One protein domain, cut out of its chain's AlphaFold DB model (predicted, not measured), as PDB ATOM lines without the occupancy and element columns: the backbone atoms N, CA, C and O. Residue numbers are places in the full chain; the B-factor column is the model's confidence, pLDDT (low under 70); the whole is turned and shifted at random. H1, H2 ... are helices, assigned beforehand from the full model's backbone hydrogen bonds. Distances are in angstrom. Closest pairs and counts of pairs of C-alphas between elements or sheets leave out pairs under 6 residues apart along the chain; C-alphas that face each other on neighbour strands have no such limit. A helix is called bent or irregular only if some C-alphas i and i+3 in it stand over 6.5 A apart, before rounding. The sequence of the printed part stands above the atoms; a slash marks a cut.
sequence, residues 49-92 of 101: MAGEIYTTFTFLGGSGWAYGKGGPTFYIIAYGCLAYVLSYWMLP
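AT A GLANCE: This is residues 49 to 92 of the 101 residues of an uncharacterized protein of Geobacillus thermocatenulatus (UniProt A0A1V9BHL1). Two helices, H2 and H3, meet near the turn at Gly 70 and spread from there as an open V, a loose helical hairpin with unequal arms. H3 is the longer arm, and its far part, within residues 81 to 92, sticks out with nothing beside it; the short helix H1 sits past the open end of the shorter arm, H2, and touches neither arm. The printed part has 44 residues with three named helices, H1, H2 and H3 in that order along the chain, and no named strand; the class is all helix. The whole is loose, with a radius of gyration of the C-alphas of 12.3 A, and its outline is flat, spanning 39 by 21 by 9 A.

IN THESE COORDINATES: H1 takes residues 49 to 53 and begins with C-alpha 49 at (-18.622, -12.748, -30.380). After Tyr 54 and Thr 55 comes H2, residues 56 to 69, with 19.2 A from first to last C-alpha; C-alpha 69 is at (8.548, -2.342, -32.379). Gly 70 follows, and then H3, residues 71 to 90, 29.8 A from first to last C-alpha, with C-alpha 90 at (-20.104, -1.481, -17.803). H3 is neither bent nor irregular, but only just: C-alphas 72 and 75 are 6.0 A apart. Residues 91 and 92 end the printed part.

HOW THE PARTS SIT: H1 and H2 are joined by a tight link of 2 residues, yet they are apart. H1 and H3 are apart too. H2 and H3 form a helical hairpin across a tight link of 1 residue, and they run opposite ways. They touch, with 5 pairs of C-alphas within 8 A; the closest C-alphas are those of Ala 66 and Thr 73, 5.3 A apart. H2 touches H3 with residues 62 to 66 alone, and H3 touches H2 with residues 72 to 76 alone. Their lines stand at a steep tilt of 40 degrees, and their centres are 16.2 A apart. In H1 and H2 every O i to N i+4 pair is within hydrogen-bond range; in H3 13 of 16 are.

THE WHOLE: The two C-alphas farthest apart are those of Gly 68 and Pro 92, at 39.2 A, while the first and last printed C-alphas, of Met 49 and Pro 92, are 18.1 A apart. Residues 67 to 72, of which 67 to 69 belong to H2, stand free, and so do residues 81 to 92, of which 81 to 90 belong to H3. The printed part has no cut, and neither link is long. The mean pLDDT of the printed part is 77.7, and the model's confidence is low, under 70, at residues 88 to 92.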
ATOM      1  N   MET A  49     -19.323 -13.758 -31.179       83.69
ATOM      2  CA  MET A  49     -18.622 -12.748 -30.380       83.69
ATOM      3  C   MET A  49     -17.111 -12.796 -30.629       83.69
ATOM      4  O   MET A  49     -16.476 -11.767 -30.835       83.69
ATOM      5  N   ALA A  50     -16.523 -13.994 -30.663       83.31
ATOM      6  CA  ALA A  50     -15.112 -14.161 -30.990       83.31
ATOM      7  C   ALA A  50     -14.802 -13.673 -32.415       83.31
ATOM      8  O   ALA A  50     -13.808 -12.981 -32.615       83.31
ATOM      9  N   GLY A  51     -15.651 -13.990 -33.397       84.06
ATOM     10  CA  GLY A  51     -15.496 -13.525 -34.777       84.06
ATOM     11  C   GLY A  51     -15.620 -12.007 -34.930       84.06
ATOM     12  O   GLY A  51     -14.922 -11.416 -35.749       84.06
ATOM     13  N   GLU A  52     -16.465 -11.370 -34.122       83.69
ATOM     14  CA  GLU A  52     -16.614  -9.914 -34.077       83.69
ATOM     15  C   GLU A  52     -15.383  -9.233 -33.458       83.69
ATOM     16  O   GLU A  52     -14.900  -8.226 -33.975       83.69
ATOM     17  N   ILE A  53     -14.837  -9.801 -32.380       80.50
ATOM     18  CA  ILE A  53     -13.690  -9.232 -31.659       80.50
ATOM     19  C   ILE A  53     -12.372  -9.466 -32.421       80.50
ATOM     20  O   ILE A  53     -11.518  -8.575 -32.497       80.50
ATOM     21  N   TYR A  54     -12.174 -10.652 -33.001       83.06
ATOM     22  CA  TYR A  54     -10.926 -11.034 -33.669       83.06
ATOM     23  C   TYR A  54     -10.980 -10.776 -35.175       83.06
ATOM     24  O   TYR A  54     -11.135 -11.682 -35.992       83.06
ATOM     25  N   THR A  55     -10.796  -9.510 -35.544       82.81
ATOM     26  CA  THR A  55     -10.802  -9.067 -36.943       82.81
ATOM     27  C   THR A  55      -9.408  -9.067 -37.580       82.81
ATOM     28  O   THR A  55      -8.380  -9.272 -36.926       82.81
ATOM     29  N   THR A  56      -9.357  -8.757 -38.881       84.12
ATOM     30  CA  THR A  56      -8.123  -8.561 -39.658       84.12
ATOM     31  C   THR A  56      -7.137  -7.602 -38.986       84.12
ATOM     32  O   THR A  56      -5.929  -7.783 -39.124       84.12
ATOM     33  N   PHE A  57      -7.619  -6.611 -38.227       79.62
ATOM     34  CA  PHE A  57      -6.761  -5.682 -37.491       79.62
ATOM     35  C   PHE A  57      -5.874  -6.395 -36.468       79.62
ATOM     36  O   PHE A  57      -4.683  -6.112 -36.382       79.62
ATOM     37  N   THR A  58      -6.416  -7.352 -35.720       78.69
ATOM     38  CA  THR A  58      -5.648  -8.080 -34.706       78.69
ATOM     39  C   THR A  58      -4.554  -8.927 -35.359       78.69
ATOM     40  O   THR A  58      -3.423  -8.953 -34.876       78.69
ATOM     41  N   PHE A  59      -4.860  -9.549 -36.502       79.12
ATOM     42  CA  PHE A  59      -3.904 -10.379 -37.235       79.12
ATOM     43  C   PHE A  59      -2.842  -9.565 -37.974       79.12
ATOM     44  O   PHE A  59      -1.660  -9.812 -37.757       79.12
ATOM     45  N   LEU A  60      -3.213  -8.598 -38.821       83.38
ATOM     46  CA  LEU A  60      -2.243  -7.791 -39.578       83.38
ATOM     47  C   LEU A  60      -1.648  -6.649 -38.749       83.38
ATOM     48  O   LEU A  60      -0.442  -6.424 -38.782       83.38
ATOM     49  N   GLY A  61      -2.485  -5.917 -38.017       80.94
ATOM     50  CA  GLY A  61      -2.064  -4.770 -37.215       80.94
ATOM     51  C   GLY A  61      -1.212  -5.197 -36.027       80.94
ATOM     52  O   GLY A  61      -0.109  -4.681 -35.854       80.94
ATOM     53  N   GLY A  62      -1.675  -6.188 -35.257       80.12
ATOM     54  CA  GLY A  62      -0.934  -6.714 -34.109       80.12
ATOM     55  C   GLY A  62       0.415  -7.322 -34.497       80.12
ATOM     56  O   GLY A  62       1.443  -6.948 -33.934       80.12
ATOM     57  N   SER A  63       0.445  -8.201 -35.502       80.06
ATOM     58  CA  SER A  63       1.707  -8.807 -35.957       80.06
ATOM     59  C   SER A  63       2.648  -7.799 -36.629       80.06
ATOM     60  O   SER A  63       3.856  -7.850 -36.395       80.06
ATOM     61  N   GLY A  64       2.119  -6.838 -37.393       81.62
ATOM     62  CA  GLY A  64       2.914  -5.788 -38.033       81.62
ATOM     63  C   GLY A  64       3.592  -4.861 -37.023       81.62
ATOM     64  O   GLY A  64       4.769  -4.523 -37.174       81.62
ATOM     65  N   TRP A  65       2.891  -4.498 -35.947       79.44
ATOM     66  CA  TRP A  65       3.477  -3.709 -34.860       79.44
ATOM     67  C   TRP A  65       4.499  -4.510 -34.047       79.44
ATOM     68  O   TRP A  65       5.549  -3.968 -33.693       79.44
ATOM     69  N   ALA A  66       4.245  -5.807 -33.827       82.50
ATOM     70  CA  ALA A  66       5.196  -6.708 -33.176       82.50
ATOM     71  C   ALA A  66       6.505  -6.796 -33.961       82.50
ATOM     72  O   ALA A  66       7.576  -6.704 -33.366       82.50
ATOM     73  N   TYR A  67       6.424  -6.896 -35.289       77.88
ATOM     74  CA  TYR A  67       7.599  -6.930 -36.155       77.88
ATOM     75  C   TYR A  67       8.395  -5.613 -36.123       77.88
ATOM     76  O   TYR A  67       9.621  -5.636 -36.085       77.88
ATOM     77  N   GLY A  68       7.713  -4.462 -36.104       80.69
ATOM     78  CA  GLY A  68       8.368  -3.150 -36.159       80.69
ATOM     79  C   GLY A  68       8.891  -2.614 -34.821       80.69
ATOM     80  O   GLY A  68       9.901  -1.914 -34.799       80.69
ATOM     81  N   LYS A  69       8.210  -2.898 -33.705       79.31
ATOM     82  CA  LYS A  69       8.548  -2.342 -32.379       79.31
ATOM     83  C   LYS A  69       8.893  -3.391 -31.325       79.31
ATOM     84  O   LYS A  69       9.448  -3.027 -30.291       79.31
ATOM     85  N   GLY A  70       8.582  -4.666 -31.548       79.31
ATOM     86  CA  GLY A  70       8.829  -5.729 -30.575       79.31
ATOM     87  C   GLY A  70       7.953  -5.594 -29.324       79.31
ATOM     88  O   GLY A  70       6.724  -5.528 -29.412       79.31
ATOM     89  N   GLY A  71       8.599  -5.536 -28.155       73.31
ATOM     90  CA  GLY A  71       7.985  -5.603 -26.819       73.31
ATOM     91  C   GLY A  71       6.806  -4.656 -26.516       73.31
ATOM     92  O   GLY A  71       5.868  -5.094 -25.853       73.31
ATOM     93  N   PRO A  72       6.744  -3.403 -27.009       79.62
ATOM     94  CA  PRO A  72       5.595  -2.519 -26.778       79.62
ATOM     95  C   PRO A  72       4.262  -3.072 -27.303       79.62
ATOM     96  O   PRO A  72       3.196  -2.650 -26.863       79.62
ATOM     97  N   THR A  73       4.301  -4.042 -28.215       75.19
ATOM     98  CA  THR A  73       3.102  -4.666 -28.791       75.19
ATOM     99  C   THR A  73       2.329  -5.527 -27.787       75.19
ATOM    100  O   THR A  73       1.127  -5.733 -27.957       75.19
ATOM    101  N   PHE A  74       2.957  -5.942 -26.678       77.31
ATOM    102  CA  PHE A  74       2.263  -6.626 -25.576       77.31
ATOM    103  C   PHE A  74       1.138  -5.783 -24.949       77.31
ATOM    104  O   PHE A  74       0.249  -6.342 -24.302       77.31
ATOM    105  N   TYR A  75       1.103  -4.469 -25.206       78.75
ATOM    106  CA  TYR A  75      -0.027  -3.610 -24.855       78.75
ATOM    107  C   TYR A  75      -1.370  -4.131 -25.394       78.75
ATOM    108  O   TYR A  75      -2.379  -3.971 -24.718       78.75
ATOM    109  N   ILE A  76      -1.404  -4.807 -26.550       79.06
ATOM    110  CA  ILE A  76      -2.649  -5.362 -27.119       79.06
ATOM    111  C   ILE A  76      -3.291  -6.383 -26.166       79.06
ATOM    112  O   ILE A  76      -4.511  -6.401 -26.012       79.06
ATOM    113  N   ILE A  77      -2.478  -7.192 -25.478       80.38
ATOM    114  CA  ILE A  77      -2.963  -8.172 -24.497       80.38
ATOM    115  C   ILE A  77      -3.460  -7.453 -23.240       80.38
ATOM    116  O   ILE A  77      -4.557  -7.733 -22.763       80.38
ATOM    117  N   ALA A  78      -2.689  -6.485 -22.736       81.88
ATOM    118  CA  ALA A  78      -3.054  -5.715 -21.546       81.88
ATOM    119  C   ALA A  78      -4.354  -4.915 -21.748       81.88
ATOM    120  O   ALA A  78      -5.239  -4.942 -20.892       81.88
ATOM    121  N   TYR A  79      -4.492  -4.255 -22.900       80.12
ATOM    122  CA  TYR A  79      -5.714  -3.565 -23.305       80.12
ATOM    123  C   TYR A  79      -6.888  -4.538 -23.428       80.12
ATOM    124  O   TYR A  79      -7.954  -4.247 -22.898       80.12
ATOM    125  N   GLY A  80      -6.694  -5.704 -24.055       79.94
ATOM    126  CA  GLY A  80      -7.734  -6.730 -24.159       79.94
ATOM    127  C   GLY A  80      -8.243  -7.181 -22.788       79.94
ATOM    128  O   GLY A  80      -9.447  -7.172 -22.546       79.94
ATOM    129  N   CYS A  81      -7.341  -7.501 -21.855       80.12
ATOM    130  CA  CYS A  81      -7.706  -7.872 -20.487       80.12
ATOM    131  C   CYS A  81      -8.482  -6.757 -19.771       80.12
ATOM    132  O   CYS A  81      -9.511  -7.029 -19.154       80.12
ATOM    133  N   LEU A  82      -8.028  -5.504 -19.878       82.19
ATOM    134  CA  LEU A  82      -8.726  -4.359 -19.288       82.19
ATOM    135  C   LEU A  82     -10.097  -4.132 -19.925       82.19
ATOM    136  O   LEU A  82     -11.047  -3.866 -19.199       82.19
ATOM    137  N   ALA A  83     -10.223  -4.273 -21.245       79.69
ATOM    138  CA  ALA A  83     -11.494  -4.144 -21.946       79.69
ATOM    139  C   ALA A  83     -12.506  -5.185 -21.449       79.69
ATOM    140  O   ALA A  83     -13.620  -4.806 -21.110       79.69
ATOM    141  N   TYR A  84     -12.112  -6.456 -21.292       73.38
ATOM    142  CA  TYR A  84     -12.994  -7.495 -20.743       73.38
ATOM    143  C   TYR A  84     -13.390  -7.237 -19.282       73.38
ATOM    144  O   TYR A  84     -14.548  -7.442 -18.913       73.38
ATOM    145  N   VAL A  85     -12.460  -6.751 -18.451       78.12
ATOM    146  CA  VAL A  85     -12.765  -6.354 -17.066       78.12
ATOM    147  C   VAL A  85     -13.732  -5.171 -17.049       78.12
ATOM    148  O   VAL A  85     -14.720  -5.199 -16.324       78.12
ATOM    149  N   LEU A  86     -13.506  -4.149 -17.874       76.94
ATOM    150  CA  LEU A  86     -14.402  -3.000 -17.980       76.94
ATOM    151  C   LEU A  86     -15.776  -3.401 -18.527       76.94
ATOM    152  O   LEU A  86     -16.777  -2.926 -18.005       76.94
ATOM    153  N   SER A  87     -15.854  -4.314 -19.497       70.56
ATOM    154  CA  SER A  87     -17.124  -4.852 -19.996       70.56
ATOM    155  C   SER A  87     -17.933  -5.539 -18.896       70.56
ATOM    156  O   SER A  87     -19.150  -5.379 -18.870       70.56
ATOM    157  N   TYR A  88     -17.287  -6.237 -17.955       66.44
ATOM    158  CA  TYR A  88     -17.976  -6.826 -16.799       66.44
ATOM    159  C   TYR A  88     -18.639  -5.765 -15.904       66.44
ATOM    160  O   TYR A  88     -19.731  -5.990 -15.390       66.44
ATOM    161  N   TRP A  89     -18.009  -4.597 -15.745       67.19
ATOM    162  CA  TRP A  89     -18.522  -3.503 -14.909       67.19
ATOM    163  C   TRP A  89     -19.455  -2.532 -15.648       67.19
ATOM    164  O   TRP A  89     -20.306  -1.909 -15.017       67.19
ATOM    165  N   MET A  90     -19.301  -2.383 -16.966       63.53
ATOM    166  CA  MET A  90     -20.104  -1.481 -17.803       63.53
ATOM    167  C   MET A  90     -21.363  -2.134 -18.375       63.53
ATOM    168  O   MET A  90     -22.238  -1.407 -18.846       63.53
ATOM    169  N   LEU A  91     -21.482  -3.468 -18.353       55.97
ATOM    170  CA  LEU A  91     -22.745  -4.119 -18.694       55.97
ATOM    171  C   LEU A  91     -23.821  -3.652 -17.692       55.97
ATOM    172  O   LEU A  91     -23.668  -3.881 -16.490       55.97
ATOM    173  N   PRO A  92     -24.911  -3.007 -18.150       52.91
ATOM    174  CA  PRO A  92     -26.016  -2.633 -17.277       52.91
ATOM    175  C   PRO A  92     -26.562  -3.871 -16.544       52.91
ATOM    176  O   PRO A  92     -26.471  -4.978 -17.078       52.91
TER     177      PRO A  92